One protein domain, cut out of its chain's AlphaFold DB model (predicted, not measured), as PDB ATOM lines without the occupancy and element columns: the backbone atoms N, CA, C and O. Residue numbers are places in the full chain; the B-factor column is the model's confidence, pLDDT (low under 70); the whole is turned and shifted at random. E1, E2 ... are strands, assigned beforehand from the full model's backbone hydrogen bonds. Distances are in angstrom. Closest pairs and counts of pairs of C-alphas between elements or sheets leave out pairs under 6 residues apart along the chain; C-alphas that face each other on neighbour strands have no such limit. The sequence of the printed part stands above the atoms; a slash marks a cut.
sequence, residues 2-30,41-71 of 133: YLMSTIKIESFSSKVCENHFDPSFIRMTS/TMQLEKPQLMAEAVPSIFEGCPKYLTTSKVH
ATOM      1  N   TYR A   2     142.547 231.748 159.886       37.03
ATOM      2  CA  TYR A   2     142.433 230.366 160.371       37.03
ATOM      3  C   TYR A   2     141.083 229.794 159.929       37.03
ATOM      4  O   TYR A   2     140.040 230.380 160.215       37.03
ATOM      5  N   LEU A   3     141.112 228.689 159.184       42.91
ATOM      6  CA  LEU A   3     139.920 227.955 158.768       42.91
ATOM      7  C   LEU A   3     139.399 227.176 159.981       42.91
ATOM      8  O   LEU A   3     139.996 226.177 160.361       42.91
ATOM      9  N   MET A   4     138.313 227.651 160.594       48.09
ATOM     10  CA  MET A   4     137.621 226.938 161.674       48.09
ATOM     11  C   MET A   4     137.040 225.641 161.106       48.09
ATOM     12  O   MET A   4     136.109 225.678 160.292       48.09
ATOM     13  N   SER A   5     137.606 224.497 161.488       54.19
ATOM     14  CA  SER A   5     137.177 223.204 160.961       54.19
ATOM     15  C   SER A   5     136.026 222.633 161.809       54.19
ATOM     16  O   SER A   5     136.057 222.628 163.040       54.19
ATOM     17  N   THR A   6     134.927 222.234 161.160       57.75
ATOM     18  CA  THR A   6     133.745 221.671 161.841       57.75
ATOM     19  C   THR A   6     133.874 220.159 161.960       57.75
ATOM     20  O   THR A   6     134.044 219.494 160.935       57.75
ATOM     21  N   ILE A   7     133.714 219.612 163.167       61.06
ATOM     22  CA  ILE A   7     133.880 218.182 163.439       61.06
ATOM     23  C   ILE A   7     132.507 217.546 163.709       61.06
ATOM     24  O   ILE A   7     131.609 218.151 164.301       61.06
ATOM     25  N   LYS A   8     132.292 216.341 163.170       52.00
ATOM     26  CA  LYS A   8     131.001 215.640 163.196       52.00
ATOM     27  C   LYS A   8     130.938 214.737 164.430       52.00
ATOM     28  O   LYS A   8     131.790 213.870 164.571       52.00
ATOM     29  N   ILE A   9     129.932 214.929 165.284       54.81
ATOM     30  CA  ILE A   9     129.640 214.048 166.424       54.81
ATOM     31  C   ILE A   9     128.540 213.069 166.000       54.81
ATOM     32  O   ILE A   9     127.578 213.450 165.332       54.81
ATOM     33  N   GLU A  10     128.695 211.795 166.346       52.69
ATOM     34  CA  GLU A  10     127.820 210.704 165.910       52.69
ATOM     35  C   GLU A  10     126.592 210.552 166.830       52.69
ATOM     36  O   GLU A  10     126.403 209.545 167.494       52.69
ATOM     37  N   SER A  11     125.755 211.591 166.908       49.31
ATOM     38  CA  SER A  11     124.299 211.471 167.102       49.31
ATOM     39  C   SER A  11     123.638 212.837 166.879       49.31
ATOM     40  O   SER A  11     124.032 213.837 167.467       49.31
ATOM     41  N   PHE A  12     122.635 212.855 165.994       50.53
ATOM     42  CA  PHE A  12     121.905 214.029 165.497       50.53
ATOM     43  C   PHE A  12     122.750 215.084 164.758       50.53
ATOM     44  O   PHE A  12     123.954 215.215 164.921       50.53
ATOM     45  N   SER A  13     122.113 215.814 163.845       63.19
ATOM     46  CA  SER A  13     122.702 216.744 162.865       63.19
ATOM     47  C   SER A  13     123.515 217.921 163.439       63.19
ATOM     48  O   SER A  13     123.945 218.795 162.680       63.19
ATOM     49  N   SER A  14     123.750 217.959 164.750       70.69
ATOM     50  CA  SER A  14     124.600 218.932 165.423       70.69
ATOM     51  C   SER A  14     126.075 218.668 165.123       70.69
ATOM     52  O   SER A  14     126.640 217.635 165.481       70.69
ATOM     53  N   LYS A  15     126.713 219.640 164.473       77.44
ATOM     54  CA  LYS A  15     128.169 219.713 164.336       77.44
ATOM     55  C   LYS A  15     128.699 220.660 165.398       77.44
ATOM     56  O   LYS A  15     128.089 221.694 165.657       77.44
ATOM     57  N   VAL A  16     129.843 220.319 165.968       80.00
ATOM     58  CA  VAL A  16     130.516 221.120 166.989       80.00
ATOM     59  C   VAL A  16     131.907 221.459 166.450       80.00
ATOM     60  O   VAL A  16     132.536 220.633 165.783       80.00
ATOM     61  N   CYS A  17     132.371 222.696 166.632       82.81
ATOM     62  CA  CYS A  17     133.716 223.071 166.187       82.81
ATOM     63  C   CYS A  17     134.794 222.555 167.155       82.81
ATOM     64  O   CYS A  17     134.518 222.199 168.301       82.81
ATOM     65  N   GLU A  18     136.039 222.527 166.686       80.50
ATOM     66  CA  GLU A  18     137.205 222.056 167.449       80.50
ATOM     67  C   GLU A  18     137.412 222.770 168.800       80.50
ATOM     68  O   GLU A  18     137.902 222.160 169.746       80.50
ATOM     69  N   ASN A  19     136.937 224.013 168.943       83.88
ATOM     70  CA  ASN A  19     137.069 224.818 170.166       83.88
ATOM     71  C   ASN A  19     136.311 224.259 171.380       83.88
ATOM     72  O   ASN A  19     136.552 224.690 172.507       83.88
ATOM     73  N   HIS A  20     135.380 223.331 171.165       86.31
ATOM     74  CA  HIS A  20     134.628 222.710 172.254       86.31
ATOM     75  C   HIS A  20     135.372 221.534 172.905       86.31
ATOM     76  O   HIS A  20     134.920 221.014 173.929       86.31
ATOM     77  N   PHE A  21     136.500 221.117 172.327       85.56
ATOM     78  CA  PHE A  21     137.325 220.009 172.797       85.56
ATOM     79  C   PHE A  21     138.606 220.527 173.465       85.56
ATOM     80  O   PHE A  21     139.120 221.592 173.124       85.56
ATOM     81  N   ASP A  22     139.143 219.765 174.423       83.75
ATOM     82  CA  ASP A  22     140.480 220.037 174.960       83.75
ATOM     83  C   ASP A  22     141.518 219.798 173.839       83.75
ATOM     84  O   ASP A  22     141.475 218.739 173.202       83.75
ATOM     85  N   PRO A  23     142.455 220.737 173.586       82.31
ATOM     86  CA  PRO A  23     143.463 220.609 172.531       82.31
ATOM     87  C   PRO A  23     144.279 219.315 172.595       82.31
ATOM     88  O   PRO A  23     144.759 218.841 171.569       82.31
ATOM     89  N   SER A  24     144.421 218.721 173.786       82.50
ATOM     90  CA  SER A  24     145.118 217.443 173.976       82.50
ATOM     91  C   SER A  24     144.439 216.259 173.279       82.50
ATOM     92  O   SER A  24     145.119 215.282 172.975       82.50
ATOM     93  N   PHE A  25     143.146 216.360 172.959       84.06
ATOM     94  CA  PHE A  25     142.401 215.347 172.205       84.06
ATOM     95  C   PHE A  25     142.373 215.596 170.689       84.06
ATOM     96  O   PHE A  25     141.742 214.831 169.954       84.06
ATOM     97  N   ILE A  26     143.034 216.651 170.201       85.38
ATOM     98  CA  ILE A  26     143.110 216.979 168.776       85.38
ATOM     99  C   ILE A  26     144.457 216.502 168.230       85.38
ATOM    100  O   ILE A  26     145.519 217.044 168.537       85.38
ATOM    101  N   ARG A  27     144.419 215.484 167.373       82.75
ATOM    102  CA  ARG A  27     145.590 214.933 166.693       82.75
ATOM    103  C   ARG A  27     145.850 215.694 165.396       82.75
ATOM    104  O   ARG A  27     145.017 215.702 164.492       82.75
ATOM    105  N   MET A  28     147.039 216.289 165.287       80.25
ATOM    106  CA  MET A  28     147.506 216.983 164.076       80.25
ATOM    107  C   MET A  28     148.572 216.202 163.293       80.25
ATOM    108  O   MET A  28     148.949 216.606 162.196       80.25
ATOM    109  N   THR A  29     149.067 215.085 163.832       77.75
ATOM    110  CA  THR A  29     150.153 214.295 163.236       77.75
ATOM    111  C   THR A  29     149.825 212.806 163.215       77.75
ATOM    112  O   THR A  29     149.321 212.257 164.197       77.75
ATOM    113  N   SER A  30     150.130 212.119 162.112       68.12
ATOM    114  CA  SER A  30     150.060 210.655 162.049       68.12
ATOM    115  C   SER A  30     151.387 210.041 162.491       68.12
ATOM    116  O   SER A  30     152.441 210.369 161.951       68.12
ATOM    117  N   THR A  41     157.239 211.969 161.417       69.81
ATOM    118  CA  THR A  41     155.984 212.554 161.890       69.81
ATOM    119  C   THR A  41     155.407 213.388 160.750       69.81
ATOM    120  O   THR A  41     155.914 214.469 160.456       69.81
ATOM    121  N   MET A  42     154.384 212.868 160.070       76.94
ATOM    122  CA  MET A  42     153.703 213.587 158.993       76.94
ATOM    123  C   MET A  42     152.558 214.421 159.573       76.94
ATOM    124  O   MET A  42     151.800 213.941 160.419       76.94
ATOM    125  N   GLN A  43     152.436 215.673 159.125       79.25
ATOM    126  CA  GLN A  43     151.282 216.508 159.448       79.25
ATOM    127  C   GLN A  43     150.051 215.977 158.711       79.25
ATOM    128  O   GLN A  43     150.113 215.672 157.520       79.25
ATOM    129  N   LEU A  44     148.937 215.854 159.424       80.44
ATOM    130  CA  LEU A  44     147.657 215.495 158.830       80.44
ATOM    131  C   LEU A  44     147.091 216.702 158.072       80.44
ATOM    132  O   LEU A  44     147.133 217.823 158.573       80.44
ATOM    133  N   GLU A  45     146.492 216.470 156.901       80.81
ATOM    134  CA  GLU A  45     145.791 217.526 156.149       80.81
ATOM    135  C   GLU A  45     144.596 218.104 156.920       80.81
ATOM    136  O   GLU A  45     144.203 219.250 156.709       80.81
ATOM    137  N   LYS A  46     143.994 217.297 157.803       81.19
ATOM    138  CA  LYS A  46     142.872 217.689 158.654       81.19
ATOM    139  C   LYS A  46     143.108 217.213 160.086       81.19
ATOM    140  O   LYS A  46     143.505 216.059 160.261       81.19
ATOM    141  N   PRO A  47     142.829 218.053 161.095       81.69
ATOM    142  CA  PRO A  47     142.874 217.625 162.483       81.69
ATOM    143  C   PRO A  47     141.844 216.516 162.718       81.69
ATOM    144  O   PRO A  47     140.731 216.555 162.187       81.69
ATOM    145  N   GLN A  48     142.223 215.517 163.506       84.81
ATOM    146  CA  GLN A  48     141.354 214.403 163.878       84.81
ATOM    147  C   GLN A  48     141.154 214.392 165.388       84.81
ATOM    148  O   GLN A  48     142.107 214.581 166.141       84.81
ATOM    149  N   LEU A  49     139.924 214.156 165.838       84.50
ATOM    150  CA  LEU A  49     139.662 213.905 167.252       84.50
ATOM    151  C   LEU A  49     140.078 212.483 167.617       84.50
ATOM    152  O   LEU A  49     139.876 211.549 166.838       84.50
ATOM    153  N   MET A  50     140.631 212.326 168.816       84.69
ATOM    154  CA  MET A  50     140.791 211.014 169.437       84.69
ATOM    155  C   MET A  50     139.414 210.394 169.736       84.69
ATOM    156  O   MET A  50     138.426 211.112 169.893       84.69
ATOM    157  N   ALA A  51     139.330 209.064 169.794       83.69
ATOM    158  CA  ALA A  51     138.051 208.358 169.935       83.69
ATOM    159  C   ALA A  51     137.352 208.660 171.275       83.69
ATOM    160  O   ALA A  51     136.128 208.667 171.361       83.69
ATOM    161  N   GLU A  52     138.136 208.949 172.308       84.12
ATOM    162  CA  GLU A  52     137.701 209.321 173.652       84.12
ATOM    163  C   GLU A  52     137.399 210.822 173.823       84.12
ATOM    164  O   GLU A  52     137.084 211.267 174.929       84.12
ATOM    165  N   ALA A  53     137.505 211.623 172.757       84.12
ATOM    166  CA  ALA A  53     137.297 213.062 172.827       84.12
ATOM    167  C   ALA A  53     135.818 213.405 173.073       84.12
ATOM    168  O   ALA A  53     134.953 213.153 172.235       84.12
ATOM    169  N   VAL A  54     135.536 214.059 174.202       85.38
ATOM    170  CA  VAL A  54     134.195 214.550 174.555       85.38
ATOM    171  C   VAL A  54     134.207 216.082 174.582       85.38
ATOM    172  O   VAL A  54     135.116 216.670 175.183       85.38
ATOM    173  N   PRO A  55     133.226 216.760 173.955       85.12
ATOM    174  CA  PRO A  55     133.135 218.209 174.034       85.12
ATOM    175  C   PRO A  55     132.821 218.624 175.474       85.12
ATOM    176  O   PRO A  55     131.904 218.102 176.105       85.12
ATOM    177  N   SER A  56     133.599 219.561 176.001       81.94
ATOM    178  CA  SER A  56     133.538 219.958 177.413       81.94
ATOM    179  C   SER A  56     133.583 221.464 177.641       81.94
ATOM    180  O   SER A  56     133.352 221.928 178.759       81.94
ATOM    181  N   ILE A  57     133.860 222.243 176.596       83.12
ATOM    182  CA  ILE A  57     133.896 223.701 176.647       83.12
ATOM    183  C   ILE A  57     132.636 224.203 175.945       83.12
ATOM    184  O   ILE A  57     132.484 224.013 174.744       83.12
ATOM    185  N   PHE A  58     131.721 224.831 176.680       82.62
ATOM    186  CA  PHE A  58     130.490 225.403 176.127       82.62
ATOM    187  C   PHE A  58     130.308 226.837 176.614       82.62
ATOM    188  O   PHE A  58     130.514 227.136 177.792       82.62
ATOM    189  N   GLU A  59     129.914 227.726 175.706       80.75
ATOM    190  CA  GLU A  59     129.596 229.109 176.051       80.75
ATOM    191  C   GLU A  59     128.362 229.150 176.965       80.75
ATOM    192  O   GLU A  59     127.388 228.435 176.750       80.75
ATOM    193  N   GLY A  60     128.417 229.955 178.030       79.56
ATOM    194  CA  GLY A  60     127.338 230.052 179.020       79.56
ATOM    195  C   GLY A  60     127.336 228.961 180.099       79.56
ATOM    196  O   GLY A  60     126.616 229.104 181.088       79.56
ATOM    197  N   CYS A  61     128.170 227.920 179.986       79.62
ATOM    198  CA  CYS A  61     128.342 226.940 181.057       79.62
ATOM    199  C   CYS A  61     129.268 227.474 182.169       79.62
ATOM    200  O   CYS A  61     130.323 228.050 181.884       79.62
ATOM    201  N   PRO A  62     128.926 227.268 183.454       82.31
ATOM    202  CA  PRO A  62     129.805 227.617 184.561       82.31
ATOM    203  C   PRO A  62     131.164 226.911 184.480       82.31
ATOM    204  O   PRO A  62     131.240 225.717 184.195       82.31
ATOM    205  N   LYS A  63     132.240 227.628 184.836       74.94
ATOM    206  CA  LYS A  63     133.630 227.139 184.725       74.94
ATOM    207  C   LYS A  63     133.914 225.827 185.464       74.94
ATOM    208  O   LYS A  63     134.832 225.113 185.093       74.94
ATOM    209  N   TYR A  64     133.162 225.528 186.521       78.62
ATOM    210  CA  TYR A  64     133.321 224.294 187.294       78.62
ATOM    211  C   TYR A  64     132.697 223.065 186.610       78.62
ATOM    212  O   TYR A  64     133.016 221.946 186.998       78.62
ATOM    213  N   LEU A  65     131.818 223.260 185.618       76.44
ATOM    214  CA  LEU A  65     131.235 222.192 184.794       76.44
ATOM    215  C   LEU A  65     131.988 221.996 183.477       76.44
ATOM    216  O   LEU A  65     131.888 220.938 182.866       76.44
ATOM    217  N   THR A  66     132.747 222.999 183.038       77.31
ATOM    218  CA  THR A  66     133.622 222.878 181.873       77.31
ATOM    219  C   THR A  66     134.949 222.256 182.287       77.31
ATOM    220  O   THR A  66     135.681 222.841 183.087       77.31
ATOM    221  N   THR A  67     135.314 221.106 181.721       67.81
ATOM    222  CA  THR A  67     136.604 220.453 182.003       67.81
ATOM    223  C   THR A  67     137.749 221.089 181.213       67.81
ATOM    224  O   THR A  67     138.575 220.393 180.630       67.81
ATOM    225  N   SER A  68     137.834 222.422 181.189       65.38
ATOM    226  CA  SER A  68     139.079 223.069 180.784       65.38
ATOM    227  C   SER A  68     140.092 222.784 181.886       65.38
ATOM    228  O   SER A  68     139.874 223.203 183.028       65.38
ATOM    229  N   LYS A  69     141.181 222.068 181.588       66.75
ATOM    230  CA  LYS A  69     142.300 221.943 182.529       66.75
ATOM    231  C   LYS A  69     142.772 223.355 182.872       66.75
ATOM    232  O   LYS A  69     143.466 223.991 182.084       66.75
ATOM    233  N   VAL A  70     142.380 223.865 184.039       60.97
ATOM    234  CA  VAL A  70     142.933 225.107 184.578       60.97
ATOM    235  C   VAL A  70     144.359 224.773 184.984       60.97
ATOM    236  O   VAL A  70     144.620 224.344 186.108       60.97
ATOM    237  N   HIS A  71     145.286 224.887 184.033       69.25
ATOM    238  CA  HIS A  71     146.697 224.806 184.350       69.25
ATOM    239  C   HIS A  71     147.004 225.989 185.263       69.25
ATOM    240  O   HIS A  71     146.754 227.145 184.916       69.25
TER     241      HIS A  71
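What this domain is: This is residues 2 to 30 and 41 to 71 of the 133 residues of an uncharacterized protein of Lamprigera yunnana (UniProt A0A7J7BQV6). There is little regular structure: two small two-stranded ladders, the hairpin E1 and E2 and the pair E3 and E4, stand apart, and a long stretch with no named element, residues 50 to 71, follows. Of 60 printed residues, 19 are in four named strands, E1 to E4 in chain order, all strand in class, each sheet antiparallel, with no named helix. It is only just loose, close to compact, with radius of gyration of the C-alphas 12.6 A and spans of 37 by 33 by 25 A.

Where its parts are: Find C-alpha 6 at (133.745, 221.671, 161.841), where E1, residues 6 to 8, begins its 6.8 A. E2 is residues 15 to 17, 6.7 A. E3, residues 26 to 30, runs 11.6 A. E4, residues 42 to 49, spans 16.3 A, bends by 89 degrees at residue 45, and ends at C-alpha 49, (139.662, 213.905, 167.252).

How they stand to each other: In the hairpin E1 and E2, antiparallel at 136 degrees, look for N 7 and O 16, 3.0 A apart, within hydrogen-bond range. E3 and E4 are antiparallel at 148 degrees, with N 27 and O 48 within hydrogen-bond range at 2.8 A. E1 and E4 are only just apart, their closest C-alphas 8.1 A from each other.

The domain as a whole: The C-alphas farthest apart, of Thr 41 and Pro 62, are 37.8 A apart. Residues 31 to 40 are not printed; C-alphas 30 and 41 are 6.2 A apart across this cut. The links E1 to E2 and E2 to E3 are short. Look for pLDDT under 70 at residues 2 to 13, 30, 41 and 67 to 71.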